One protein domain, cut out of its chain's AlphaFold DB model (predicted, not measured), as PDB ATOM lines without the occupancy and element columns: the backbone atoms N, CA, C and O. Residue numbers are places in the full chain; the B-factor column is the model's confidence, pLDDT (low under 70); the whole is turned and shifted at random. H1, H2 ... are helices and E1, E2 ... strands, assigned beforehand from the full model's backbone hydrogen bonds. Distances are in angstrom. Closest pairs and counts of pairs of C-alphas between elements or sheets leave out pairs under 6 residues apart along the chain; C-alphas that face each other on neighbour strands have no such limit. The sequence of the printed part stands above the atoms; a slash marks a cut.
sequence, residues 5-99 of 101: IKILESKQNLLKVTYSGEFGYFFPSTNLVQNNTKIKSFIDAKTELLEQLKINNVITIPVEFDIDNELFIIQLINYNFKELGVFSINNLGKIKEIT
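What this domain is: This is residues 5 to 99 of the 101 residues of an uncharacterized protein of Apilactobacillus micheneri (UniProt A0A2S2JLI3). A single strongly twisted sheet of seven strands makes a wall, with one helix, H1, packed over one face of its E4 to E7 part and no named helix on the other face. The sheet is two meanders, runs of strands each the antiparallel neighbour of the one before: E1 E2 E3 and E4 E5 E6 E7, joined side by side where the first residues of E1 pair with E4. The printed part has 95 residues, with elements in the order E1 E2 E3 H1 E4 E5 E6 E7; the sheet's order is E3 E2 E1 E4 E5 E6 E7, all antiparallel. The class is mixed, helices and strands, in two layers, a helix on one face of a sheet. The whole is compact, with a radius of gyration of the C-alphas of 12.7 A and spans of 33 by 29 by 25 A.

Where its parts are: Find C-alpha 58 at (-6.479, -44.499, 16.241); from there E4, residues 58 to 66, runs 23.3 A to C-alpha 66. E5 is residues 71 to 78, 22.7 A, and E6 is residues 83 to 90, 21.3 A. E7, residues 95 to 98, is 9.8 A long and ends at C-alpha 98 at (-9.128, -44.529, 33.712). Go back to C-alpha 5 at (0.935, -30.469, 33.587) for E1, residues 5 to 11, 16.9 A. E2 is residues 14 to 19, 15.8 A, and E3 is residues 22 to 26, 13.4 A. H1 is residues 42 to 53, 16.3 A.

How they stand to each other: Start in the sheet at the hairpin E4 and E5, where N 61 and O 75 are 2.8 A apart, within hydrogen-bond range. In the hairpin E5 and E6, look at N 74 and O 87, 2.9 A; in the hairpin E6 and E7, at N 88 and O 96, 2.8 A. On the other side of E4 is E1, antiparallel at 148 degrees, with N 5 and O 65 at 2.9 A. The pairing of E1 is staggered: residues 5 to 6 pair with E4 and residues 6 to 11 with E2. The hairpin E1 and E2 has N 8 and O 16 at 2.8 A, and the hairpin E2 and E3 has N 17 and O 24 at 2.9 A. E3 and E7 are the edge strands. From edge to edge the strands' lines turn by 140 degrees. H1 is on the sheet at a height over the sheet of 7.3 A, over E5 and E6. On the local plane it stands at 61 degrees to E5, only just across the strands. Its closest C-alphas to E6 are those of Ala 45 and Ile 89, 6.2 A apart. In H1 every O i to N i+4 pair is within hydrogen-bond range. E3 and E5, among others, are apart.

The domain as a whole: The two C-alphas farthest apart, those of Asn 35 and Asn 80, are 37.7 A from each other. The printed part has no cut. The link from E3 to H1, residues 27 to 41, is long; the other links are tight. The mean pLDDT of the printed part is 93.1, and residue 35 is under 70.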
ATOM      1  N   ILE A   5       0.832 -31.204  34.843       95.62
ATOM      2  CA  ILE A   5       0.935 -30.469  33.587       95.62
ATOM      3  C   ILE A   5      -0.273 -30.854  32.737       95.62
ATOM      4  O   ILE A   5      -0.374 -31.992  32.281       95.62
ATOM      5  N   LYS A   6      -1.175 -29.904  32.490       96.44
ATOM      6  CA  LYS A   6      -2.320 -30.126  31.599       96.44
ATOM      7  C   LYS A   6      -1.971 -29.746  30.176       96.44
ATOM      8  O   LYS A   6      -1.415 -28.672  29.949       96.44
ATOM      9  N   ILE A   7      -2.331 -30.589  29.219       95.94
ATOM     10  CA  ILE A   7      -2.156 -30.317  27.795       95.94
ATOM     11  C   ILE A   7      -3.448 -29.715  27.263       95.94
ATOM     12  O   ILE A   7      -4.526 -30.283  27.387       95.94
ATOM     13  N   LEU A   8      -3.326 -28.520  26.696       94.38
ATOM     14  CA  LEU A   8      -4.456 -27.730  26.223       94.38
ATOM     15  C   LEU A   8      -4.667 -27.915  24.724       94.38
ATOM     16  O   LEU A   8      -5.795 -28.019  24.257       94.38
ATOM     17  N   GLU A   9      -3.574 -27.930  23.962       91.06
ATOM     18  CA  GLU A   9      -3.607 -28.029  22.506       91.06
ATOM     19  C   GLU A   9      -2.377 -28.792  21.999       91.06
ATOM     20  O   GLU A   9      -1.286 -28.692  22.565       91.06
ATOM     21  N   SER A  10      -2.544 -29.504  20.883       86.94
ATOM     22  CA  SER A  10      -1.460 -30.143  20.137       86.94
ATOM     23  C   SER A  10      -1.494 -29.664  18.688       86.94
ATOM     24  O   SER A  10      -2.484 -29.868  17.983       86.94
ATOM     25  N   LYS A  11      -0.426 -29.003  18.231       86.06
ATOM     26  CA  LYS A  11      -0.317 -28.480  16.861       86.06
ATOM     27  C   LYS A  11       1.108 -28.628  16.345       86.06
ATOM     28  O   LYS A  11       2.042 -28.188  17.000       86.06
ATOM     29  N   GLN A  12       1.271 -29.218  15.156       77.62
ATOM     30  CA  GLN A  12       2.572 -29.349  14.473       77.62
ATOM     31  C   GLN A  12       3.695 -29.896  15.384       77.62
ATOM     32  O   GLN A  12       4.803 -29.371  15.397       77.62
ATOM     33  N   ASN A  13       3.406 -30.953  16.153       85.38
ATOM     34  CA  ASN A  13       4.325 -31.560  17.129       85.38
ATOM     35  C   ASN A  13       4.730 -30.656  18.306       85.38
ATOM     36  O   ASN A  13       5.725 -30.939  18.962       85.38
ATOM     37  N   LEU A  14       3.963 -29.614  18.620       93.62
ATOM     38  CA  LEU A  14       4.134 -28.809  19.825       93.62
ATOM     39  C   LEU A  14       2.904 -28.961  20.724       93.62
ATOM     40  O   LEU A  14       1.769 -28.858  20.253       93.62
ATOM     41  N   LEU A  15       3.138 -29.203  22.010       95.50
ATOM     42  CA  LEU A  15       2.103 -29.256  23.035       95.50
ATOM     43  C   LEU A  15       2.074 -27.922  23.764       95.50
ATOM     44  O   LEU A  15       3.078 -27.513  24.346       95.50
ATOM     45  N   LYS A  16       0.923 -27.255  23.731       96.62
ATOM     46  CA  LYS A  16       0.628 -26.117  24.600       96.62
ATOM     47  C   LYS A  16       0.131 -26.661  25.924       96.62
ATOM     48  O   LYS A  16      -0.826 -27.435  25.946       96.62
ATOM     49  N   VAL A  17       0.753 -26.240  27.014       96.44
ATOM     50  CA  VAL A  17       0.461 -26.765  28.346       96.44
ATOM     51  C   VAL A  17       0.183 -25.661  29.350       96.44
ATOM     52  O   VAL A  17       0.568 -24.509  29.140       96.44
ATOM     53  N   THR A  18      -0.456 -26.027  30.458       96.38
ATOM     54  CA  THR A  18      -0.514 -25.200  31.661       96.38
ATOM     55  C   THR A  18      -0.029 -25.963  32.885       96.38
ATOM     56  O   THR A  18      -0.306 -27.154  33.042       96.38
ATOM     57  N   TYR A  19       0.710 -25.267  33.744       94.19
ATOM     58  CA  TYR A  19       1.204 -25.778  35.015       94.19
ATOM     59  C   TYR A  19       1.188 -24.651  36.044       94.19
ATOM     60  O   TYR A  19       1.748 -23.585  35.805       94.19
ATOM     61  N   SER A  20       0.534 -24.873  37.186       90.56
ATOM     62  CA  SER A  20       0.427 -23.879  38.269       90.56
ATOM     63  C   SER A  20      -0.076 -22.492  37.821       90.56
ATOM     64  O   SER A  20       0.332 -21.475  38.371       90.56
ATOM     65  N   GLY A  21      -0.966 -22.444  36.822       89.31
ATOM     66  CA  GLY A  21      -1.535 -21.201  36.280       89.31
ATOM     67  C   GLY A  21      -0.709 -20.533  35.175       89.31
ATOM     68  O   GLY A  21      -1.218 -19.640  34.505       89.31
ATOM     69  N   GLU A  22       0.514 -21.002  34.928       94.06
ATOM     70  CA  GLU A  22       1.379 -20.513  33.853       94.06
ATOM     71  C   GLU A  22       1.183 -21.325  32.570       94.06
ATOM     72  O   GLU A  22       0.770 -22.489  32.612       94.06
ATOM     73  N   PHE A  23       1.497 -20.718  31.424       95.38
ATOM     74  CA  PHE A  23       1.465 -21.380  30.117       95.38
ATOM     75  C   PHE A  23       2.874 -21.691  29.622       95.38
ATOM     76  O   PHE A  23       3.791 -20.883  29.753       95.38
ATOM     77  N   GLY A  24       3.031 -22.847  28.982       94.75
ATOM     78  CA  GLY A  24       4.293 -23.272  28.392       94.75
ATOM     79  C   GLY A  24       4.092 -24.081  27.119       94.75
ATOM     80  O   GLY A  24       2.968 -24.413  26.738       94.75
ATOM     81  N   TYR A  25       5.206 -24.404  26.467       94.75
ATOM     82  CA  TYR A  25       5.221 -25.240  25.274       94.75
ATOM     83  C   TYR A  25       6.364 -26.244  25.345       94.75
ATOM     84  O   TYR A  25       7.482 -25.880  25.708       94.75
ATOM     85  N   PHE A  26       6.106 -27.487  24.951       94.56
ATOM     86  CA  PHE A  26       7.166 -28.470  24.736       94.56
ATOM     87  C   PHE A  26       6.799 -29.466  23.637       94.56
ATOM     88  O   PHE A  26       5.636 -29.633  23.271       94.56
ATOM     89  N   PHE A  27       7.811 -30.130  23.084       95.56
ATOM     90  CA  PHE A  27       7.609 -31.181  22.088       95.56
ATOM     91  C   PHE A  27       7.158 -32.480  22.774       95.56
ATOM     92  O   PHE A  27       7.708 -32.800  23.827       95.56
ATOM     93  N   PRO A  28       6.258 -33.296  22.194       94.81
ATOM     94  CA  PRO A  28       5.877 -34.600  22.746       94.81
ATOM     95  C   PRO A  28       7.054 -35.552  23.011       94.81
ATOM     96  O   PRO A  28       6.910 -36.479  23.801       94.81
ATOM     97  N   SER A  29       8.192 -35.333  22.345       94.88
ATOM     98  CA  SER A  29       9.463 -36.047  22.523       94.88
ATOM     99  C   SER A  29      10.306 -35.551  23.704       94.88
ATOM    100  O   SER A  29      11.388 -36.079  23.942       94.88
ATOM    101  N   THR A  30       9.870 -34.509  24.412       95.19
ATOM    102  CA  THR A  30      10.594 -33.960  25.563       95.19
ATOM    103  C   THR A  30      10.593 -34.988  26.688       95.19
ATOM    104  O   THR A  30       9.536 -35.500  27.055       95.19
ATOM    105  N   ASN A  31      11.772 -35.276  27.242       95.62
ATOM    106  CA  ASN A  31      11.897 -36.151  28.402       95.62
ATOM    107  C   ASN A  31      11.363 -35.429  29.643       95.62
ATOM    108  O   ASN A  31      11.909 -34.398  30.036       95.62
ATOM    109  N   LEU A  32      10.310 -35.978  30.248       93.88
ATOM    110  CA  LEU A  32       9.665 -35.443  31.452       93.88
ATOM    111  C   LEU A  32      10.072 -36.190  32.732       93.88
ATOM    112  O   LEU A  32       9.777 -35.726  33.827       93.88
ATOM    113  N   VAL A  33      10.769 -37.321  32.602       92.12
ATOM    114  CA  VAL A  33      11.263 -38.145  33.720       92.12
ATOM    115  C   VAL A  33      12.756 -38.446  33.585       92.12
ATOM    116  O   VAL A  33      13.371 -38.206  32.542       92.12
ATOM    117  N   GLN A  34      13.358 -38.944  34.668       83.25
ATOM    118  CA  GLN A  34      14.805 -39.129  34.787       83.25
ATOM    119  C   GLN A  34      15.399 -40.144  33.790       83.25
ATOM    120  O   GLN A  34      14.750 -41.065  33.288       83.25
ATOM    121  N   ASN A  35      16.705 -40.011  33.545       68.69
ATOM    122  CA  ASN A  35      17.464 -40.891  32.660       68.69
ATOM    123  C   ASN A  35      17.703 -42.269  33.300       68.69
ATOM    124  O   ASN A  35      18.745 -42.482  33.903       68.69
ATOM    125  N   ASN A  36      16.729 -43.178  33.178       82.19
ATOM    126  CA  ASN A  36      16.878 -44.653  33.197       82.19
ATOM    127  C   ASN A  36      15.535 -45.408  33.110       82.19
ATOM    128  O   ASN A  36      15.485 -46.619  33.311       82.19
ATOM    129  N   THR A  37      14.437 -44.719  32.807       89.31
ATOM    130  CA  THR A  37      13.103 -45.318  32.698       89.31
ATOM    131  C   THR A  37      12.798 -45.768  31.268       89.31
ATOM    132  O   THR A  37      13.456 -45.339  30.315       89.31
ATOM    133  N   LYS A  38      11.804 -46.652  31.114       93.62
ATOM    134  CA  LYS A  38      11.349 -47.138  29.802       93.62
ATOM    135  C   LYS A  38      10.595 -46.041  29.051       93.62
ATOM    136  O   LYS A  38      10.852 -45.808  27.877       93.62
ATOM    137  N   ILE A  39       9.683 -45.374  29.751       96.94
ATOM    138  CA  ILE A  39       8.851 -44.300  29.215       96.94
ATOM    139  C   ILE A  39       9.403 -42.978  29.728       96.94
ATOM    140  O   ILE A  39       9.505 -42.796  30.945       96.94
ATOM    141  N   LYS A  40       9.789 -42.082  28.812       96.56
ATOM    142  CA  LYS A  40      10.358 -40.769  29.151       96.56
ATOM    143  C   LYS A  40       9.545 -39.600  28.635       96.56
ATOM    144  O   LYS A  40       9.605 -38.512  29.203       96.56
ATOM    145  N   SER A  41       8.802 -39.832  27.568       96.50
ATOM    146  CA  SER A  41       8.088 -38.813  26.819       96.50
ATOM    147  C   SER A  41       6.687 -39.294  26.436       96.50
ATOM    148  O   SER A  41       6.363 -40.483  26.526       96.50
ATOM    149  N   PHE A  42       5.855 -38.379  25.937       96.56
ATOM    150  CA  PHE A  42       4.541 -38.741  25.399       96.56
ATOM    151  C   PHE A  42       4.642 -39.615  24.144       96.56
ATOM    152  O   PHE A  42       3.729 -40.396  23.878       96.56
ATOM    153  N   ILE A  43       5.735 -39.516  23.378       95.25
ATOM    154  CA  ILE A  43       5.977 -40.409  22.235       95.25
ATOM    155  C   ILE A  43       6.225 -41.843  22.707       95.25
ATOM    156  O   ILE A  43       5.655 -42.771  22.129       95.25
ATOM    157  N   ASP A  44       7.019 -42.026  23.762       96.56
ATOM    158  CA  ASP A  44       7.288 -43.359  24.310       96.56
ATOM    159  C   ASP A  44       6.002 -43.965  24.879       96.56
ATOM    160  O   ASP A  44       5.647 -45.095  24.549       96.56
ATOM    161  N   ALA A  45       5.253 -43.180  25.666       97.12
ATOM    162  CA  ALA A  45       3.995 -43.610  26.274       97.12
ATOM    163  C   ALA A  45       2.956 -44.001  25.215       97.12
ATOM    164  O   ALA A  45       2.288 -45.026  25.337       97.12
ATOM    165  N   LYS A  46       2.851 -43.208  24.140       95.38
ATOM    166  CA  LYS A  46       2.001 -43.513  22.986       95.38
ATOM    167  C   LYS A  46       2.408 -44.830  22.327       95.38
ATOM    168  O   LYS A  46       1.541 -45.647  22.035       95.38
ATOM    169  N   THR A  47       3.697 -45.002  22.041       95.69
ATOM    170  CA  THR A  47       4.208 -46.198  21.359       95.69
ATOM    171  C   THR A  47       3.899 -47.448  22.179       95.69
ATOM    172  O   THR A  47       3.281 -48.374  21.662       95.69
ATOM    173  N   GLU A  48       4.196 -47.415  23.480       96.62
ATOM    174  CA  GLU A  48       3.906 -48.512  24.407       96.62
ATOM    175  C   GLU A  48       2.410 -48.848  24.467       96.62
ATOM    176  O   GLU A  48       2.028 -50.019  24.439       96.62
ATOM    177  N   LEU A  49       1.549 -47.827  24.520       96.44
ATOM    178  CA  LEU A  49       0.099 -48.006  24.561       96.44
ATOM    179  C   LEU A  49      -0.436 -48.716  23.317       96.44
ATOM    180  O   LEU A  49      -1.228 -49.652  23.430       96.44
ATOM    181  N   LEU A  50       0.005 -48.290  22.133       94.94
ATOM    182  CA  LEU A  50      -0.431 -48.891  20.874       94.94
ATOM    183  C   LEU A  50       0.079 -50.330  20.725       94.94
ATOM    184  O   LEU A  50      -0.678 -51.204  20.298       94.94
ATOM    185  N   GLU A  51       1.327 -50.592  21.126       94.88
ATOM    186  CA  GLU A  51       1.918 -51.933  21.100       94.88
ATOM    187  C   GLU A  51       1.188 -52.908  22.033       94.88
ATOM    188  O   GLU A  51       0.851 -54.021  21.617       94.88
ATOM    189  N   GLN A  52       0.888 -52.500  23.272       93.44
ATOM    190  CA  GLN A  52       0.210 -53.368  24.242       93.44
ATOM    191  C   GLN A  52      -1.243 -53.656  23.864       93.44
ATOM    192  O   GLN A  52      -1.686 -54.804  23.955       93.44
ATOM    193  N   LEU A  53      -1.990 -52.640  23.421       92.31
ATOM    194  CA  LEU A  53      -3.390 -52.820  23.038       92.31
ATOM    195  C   LEU A  53      -3.546 -53.495  21.668       92.31
ATOM    196  O   LEU A  53      -4.636 -53.963  21.343       92.31
ATOM    197  N   LYS A  54      -2.471 -53.574  20.870       92.00
ATOM    198  CA  LYS A  54      -2.483 -54.080  19.485       92.00
ATOM    199  C   LYS A  54      -3.511 -53.357  18.613       92.00
ATOM    200  O   LYS A  54      -4.127 -53.954  17.727       92.00
ATOM    201  N   ILE A  55      -3.711 -52.069  18.881       86.94
ATOM    202  CA  ILE A  55      -4.656 -51.230  18.154       86.94
ATOM    203  C   ILE A  55      -3.884 -50.410  17.133       86.94
ATOM    204  O   ILE A  55      -2.974 -49.656  17.467       86.94
ATOM    205  N   ASN A  56      -4.320 -50.518  15.887       81.88
ATOM    206  CA  ASN A  56      -3.901 -49.644  14.804       81.88
ATOM    207  C   ASN A  56      -5.071 -48.726  14.435       81.88
ATOM    208  O   ASN A  56      -6.218 -49.005  14.784       81.88
ATOM    209  N   ASN A  57      -4.798 -47.653  13.691       85.88
ATOM    210  CA  ASN A  57      -5.827 -46.748  13.172       85.88
ATOM    211  C   ASN A  57      -6.623 -45.981  14.253       85.88
ATOM    212  O   ASN A  57      -7.852 -45.907  14.208       85.88
ATOM    213  N   VAL A  58      -5.910 -45.376  15.206       92.62
ATOM    214  CA  VAL A  58      -6.479 -44.499  16.241       92.62
ATOM    215  C   VAL A  58      -5.739 -43.172  16.326       92.62
ATOM    216  O   VAL A  58      -4.565 -43.056  15.967       92.62
ATOM    217  N   ILE A  59      -6.441 -42.166  16.829       91.75
ATOM    218  CA  ILE A  59      -5.902 -40.866  17.193       91.75
ATOM    219  C   ILE A  59      -5.543 -40.928  18.678       91.75
ATOM    220  O   ILE A  59      -6.388 -41.219  19.521       91.75
ATOM    221  N   THR A  60      -4.278 -40.660  18.990       93.44
ATOM    222  CA  THR A  60      -3.771 -40.585  20.365       93.44
ATOM    223  C   THR A  60      -3.646 -39.125  20.776       93.44
ATOM    224  O   THR A  60      -2.900 -38.380  20.130       93.44
ATOM    225  N   ILE A  61      -4.329 -38.724  21.841       93.62
ATOM    226  CA  ILE A  61      -4.324 -37.354  22.350       93.62
ATOM    227  C   ILE A  61      -3.634 -37.342  23.717       93.62
ATOM    228  O   ILE A  61      -4.167 -37.902  24.671       93.62
ATOM    229  N   PRO A  62      -2.443 -36.735  23.831       95.31
ATOM    230  CA  PRO A  62      -1.839 -36.410  25.120       95.31
ATOM    231  C   PRO A  62      -2.770 -35.494  25.926       95.31
ATOM    232  O   PRO A  62      -3.178 -34.458  25.402       95.31
ATOM    233  N   VAL A  63      -3.089 -35.851  27.173       95.38
ATOM    234  CA  VAL A  63      -4.046 -35.096  28.005       95.38
ATOM    235  C   VAL A  63      -3.352 -34.416  29.176       95.38
ATOM    236  O   VAL A  63      -3.431 -33.199  29.324       95.38
ATOM    237  N   GLU A  64      -2.633 -35.178  29.997       95.94
ATOM    238  CA  GLU A  64      -1.977 -34.662  31.200       95.94
ATOM    239  C   GLU A  64      -0.687 -35.437  31.490       95.94
ATOM    240  O   GLU A  64      -0.520 -36.586  31.069       95.94
ATOM    241  N   PHE A  65       0.229 -34.802  32.215       96.81
ATOM    242  CA  PHE A  65       1.351 -35.468  32.868       96.81
ATOM    243  C   PHE A  65       1.285 -35.195  34.371       96.81
ATOM    244  O   PHE A  65       1.345 -34.038  34.793       96.81
ATOM    245  N   ASP A  66       1.152 -36.257  35.162       95.25
ATOM    246  CA  ASP A  66       1.250 -36.211  36.620       95.25
ATOM    247  C   ASP A  66       2.727 -36.328  37.007       95.25
ATOM    248  O   ASP A  66       3.331 -37.395  36.863       95.25
ATOM    249  N   ILE A  67       3.307 -35.220  37.469       94.00
ATOM    250  CA  ILE A  67       4.719 -35.142  37.849       94.00
ATOM    251  C   ILE A  67       4.987 -35.986  39.096       94.00
ATOM    252  O   ILE A  67       6.034 -36.622  39.181       94.00
ATOM    253  N   ASP A  68       4.058 -36.009  40.053       93.12
ATOM    254  CA  ASP A  68       4.273 -36.656  41.349       93.12
ATOM    255  C   ASP A  68       4.328 -38.183  41.206       93.12
ATOM    256  O   ASP A  68       5.092 -38.854  41.901       93.12
ATOM    257  N   ASN A  69       3.528 -38.728  40.286       93.25
ATOM    258  CA  ASN A  69       3.437 -40.167  40.032       93.25
ATOM    259  C   ASN A  69       4.145 -40.617  38.745       93.25
ATOM    260  O   ASN A  69       4.119 -41.807  38.422       93.25
ATOM    261  N   GLU A  70       4.747 -39.685  38.004       94.81
ATOM    262  CA  GLU A  70       5.368 -39.930  36.700       94.81
ATOM    263  C   GLU A  70       4.420 -40.651  35.716       94.81
ATOM    264  O   GLU A  70       4.791 -41.633  35.058       94.81
ATOM    265  N   LEU A  71       3.165 -40.184  35.643       96.44
ATOM    266  CA  LEU A  71       2.121 -40.776  34.800       96.44
ATOM    267  C   LEU A  71       1.832 -39.914  33.575       96.44
ATOM    268  O   LEU A  71       1.479 -38.741  33.681       96.44
ATOM    269  N   PHE A  72       1.892 -40.542  32.409       97.44
ATOM    270  CA  PHE A  72       1.432 -39.985  31.145       97.44
ATOM    271  C   PHE A  72      -0.029 -40.372  30.940       97.44
ATOM    272  O   PHE A  72      -0.352 -41.561  30.913       97.44
ATOM    273  N   ILE A  73      -0.905 -39.383  30.775       97.25
ATOM    274  CA  ILE A  73      -2.325 -39.597  30.499       97.25
ATOM    275  C   ILE A  73      -2.582 -39.370  29.010       97.25
ATOM    276  O   ILE A  73      -2.300 -38.295  28.472       97.25
ATOM    277  N   ILE A  74      -3.100 -40.394  28.334       96.69
ATOM    278  CA  ILE A  74      -3.373 -40.392  26.894       96.69
ATOM    279  C   ILE A  74      -4.806 -40.851  26.653       96.69
ATOM    280  O   ILE A  74      -5.206 -41.924  27.095       96.69
ATOM    281  N   GLN A  75      -5.557 -40.069  25.889       95.62
ATOM    282  CA  GLN A  75      -6.867 -40.451  25.381       95.62
ATOM    283  C   GLN A  75      -6.731 -41.100  24.003       95.62
ATOM    284  O   GLN A  75      -5.968 -40.637  23.146       95.62
ATOM    285  N   LEU A  76      -7.490 -42.170  23.779       95.12
ATOM    286  CA  LEU A  76      -7.622 -42.818  22.481       95.12
ATOM    287  C   LEU A  76      -8.981 -42.501  21.868       95.12
ATOM    288  O   LEU A  76     -10.025 -42.678  22.493       95.12
ATOM    289  N   ILE A  77      -8.963 -42.084  20.607       94.19
ATOM    290  CA  ILE A  77     -10.159 -41.801  19.817       94.19
ATOM    291  C   ILE A  77     -10.043 -42.540  18.484       94.19
ATOM    292  O   ILE A  77      -8.964 -42.616  17.896       94.19
ATOM    293  N   ASN A  78     -11.137 -43.106  17.979       91.44
ATOM    294  CA  ASN A  78     -11.146 -43.670  16.628       91.44
ATOM    295  C   ASN A  78     -11.324 -42.578  15.549       91.44
ATOM    296  O   ASN A  78     -11.624 -41.423  15.841       91.44
ATOM    297  N   TYR A  79     -11.195 -42.939  14.271       88.75
ATOM    298  CA  TYR A  79     -11.389 -41.995  13.157       88.75
ATOM    299  C   TYR A  79     -12.818 -41.452  13.002       88.75
ATOM    300  O   TYR A  79     -13.023 -40.484  12.276       88.75
ATOM    301  N   ASN A  80     -13.791 -42.029  13.709       90.19
ATOM    302  CA  ASN A  80     -15.157 -41.510  13.786       90.19
ATOM    303  C   ASN A  80     -15.335 -40.546  14.970       90.19
ATOM    304  O   ASN A  80     -16.467 -40.253  15.348       90.19
ATOM    305  N   PHE A  81     -14.237 -40.094  15.585       86.69
ATOM    306  CA  PHE A  81     -14.225 -39.238  16.770       86.69
ATOM    307  C   PHE A  81     -14.940 -39.837  17.991       86.69
ATOM    308  O   PHE A  81     -15.316 -39.116  18.911       86.69
ATOM    309  N   LYS A  82     -15.112 -41.166  18.029       90.06
ATOM    310  CA  LYS A  82     -15.616 -41.870  19.206       90.06
ATOM    311  C   LYS A  82     -14.458 -42.155  20.154       90.06
ATOM    312  O   LYS A  82     -13.464 -42.767  19.757       90.06
ATOM    313  N   GLU A  83     -14.636 -41.757  21.404       91.12
ATOM    314  CA  GLU A  83     -13.733 -42.095  22.493       91.12
ATOM    315  C   GLU A  83     -13.670 -43.612  22.712       91.12
ATOM    316  O   GLU A  83     -14.694 -44.303  22.762       91.12
ATOM    317  N   LEU A  84     -12.445 -44.125  22.788       91.81
ATOM    318  CA  LEU A  84     -12.144 -45.528  23.067       91.81
ATOM    319  C   LEU A  84     -11.702 -45.745  24.515       91.81
ATOM    320  O   LEU A  84     -11.791 -46.872  24.988       91.81
ATOM    321  N   GLY A  85     -11.227 -44.692  25.183       94.00
ATOM    322  CA  GLY A  85     -10.832 -44.706  26.587       94.00
ATOM    323  C   GLY A  85      -9.705 -43.718  26.883       94.00
ATOM    324  O   GLY A  85      -9.016 -43.235  25.975       94.00
ATOM    325  N   VAL A  86      -9.500 -43.456  28.172       96.25
ATOM    326  CA  VAL A  86      -8.372 -42.679  28.695       96.25
ATOM    327  C   VAL A  86      -7.451 -43.617  29.461       96.25
ATOM    328  O   VAL A  86      -7.895 -44.420  30.274       96.25
ATOM    329  N   PHE A  87      -6.153 -43.530  29.205       97.25
ATOM    330  CA  PHE A  87      -5.160 -44.448  29.745       97.25
ATOM    331  C   PHE A  87      -4.078 -43.682  30.490       97.25
ATOM    332  O   PHE A  87      -3.574 -42.670  30.010       97.25
ATOM    333  N   SER A  88      -3.694 -44.210  31.646       97.25
ATOM    334  CA  SER A  88      -2.495 -43.820  32.380       97.25
ATOM    335  C   SER A  88      -1.364 -44.800  32.080       97.25
ATOM    336  O   SER A  88      -1.563 -46.018  32.112       97.25
ATOM    337  N   ILE A  89      -0.182 -44.268  31.786       97.75
ATOM    338  CA  ILE A  89       1.034 -45.025  31.496       97.75
ATOM    339  C   ILE A  89       2.130 -44.503  32.419       97.75
ATOM    340  O   ILE A  89       2.433 -43.314  32.395       97.75
ATOM    341  N   ASN A  90       2.726 -45.373  33.234       95.81
ATOM    342  CA  ASN A  90       3.830 -44.970  34.106       95.81
ATOM    343  C   ASN A  90       5.202 -45.078  33.419       95.81
ATOM    344  O   ASN A  90       5.347 -45.677  32.352       95.81
ATOM    345  N   ASN A  91       6.231 -44.554  34.079       93.94
ATOM    346  CA  ASN A  91       7.629 -44.597  33.641       93.94
ATOM    347  C   ASN A  91       8.191 -46.020  33.352       93.94
ATOM    348  O   ASN A  91       9.161 -46.167  32.601       93.94
ATOM    349  N   LEU A  92       7.582 -47.080  33.900       94.88
ATOM    350  CA  LEU A  92       7.936 -48.487  33.660       94.88
ATOM    351  C   LEU A  92       7.176 -49.120  32.478       94.88
ATOM    352  O   LEU A  92       7.466 -50.259  32.114       94.88
ATOM    353  N   GLY A  93       6.212 -48.415  31.878       94.31
ATOM    354  CA  GLY A  93       5.356 -48.929  30.803       94.31
ATOM    355  C   GLY A  93       4.144 -49.731  31.289       94.31
ATOM    356  O   GLY A  93       3.522 -50.450  30.508       94.31
ATOM    357  N   LYS A  94       3.785 -49.638  32.575       95.81
ATOM    358  CA  LYS A  94       2.535 -50.210  33.085       95.81
ATOM    359  C   LYS A  94       1.369 -49.316  32.675       95.81
ATOM    360  O   LYS A  94       1.394 -48.116  32.948       95.81
ATOM    361  N   ILE A  95       0.348 -49.928  32.083       96.69
ATOM    362  CA  ILE A  95      -0.840 -49.248  31.563       96.69
ATOM    363  C   ILE A  95      -2.049 -49.545  32.450       96.69
ATOM    364  O   ILE A  95      -2.242 -50.679  32.896       96.69
ATOM    365  N   LYS A  96      -2.869 -48.525  32.701       96.31
ATOM    366  CA  LYS A  96      -4.164 -48.649  33.374       96.31
ATOM    367  C   LYS A  96      -5.182 -47.713  32.726       96.31
ATOM    368  O   LYS A  96      -4.931 -46.516  32.623       96.31
ATOM    369  N   GLU A  97      -6.329 -48.258  32.340       95.44
ATOM    370  CA  GLU A  97      -7.485 -47.481  31.884       95.44
ATOM    371  C   GLU A  97      -8.103 -46.691  33.050       95.44
ATOM    372  O   GLU A  97      -8.216 -47.193  34.174       95.44
ATOM    373  N   ILE A  98      -8.458 -45.437  32.787       92.12
ATOM    374  CA  ILE A  98      -9.128 -44.529  33.712       92.12
ATOM    375  C   ILE A  98     -10.610 -44.533  33.351       92.12
ATOM    376  O   ILE A  98     -10.986 -44.135  32.254       92.12
ATOM    377  N   THR A  99     -11.442 -44.998  34.277       80.44
ATOM    378  CA  THR A  99     -12.890 -45.146  34.072       80.44
ATOM    379  C   THR A  99     -13.702 -43.923  34.504       80.44
ATOM    380  O   THR A  99     -14.872 -43.839  34.151       80.44
TER     381      THR A  99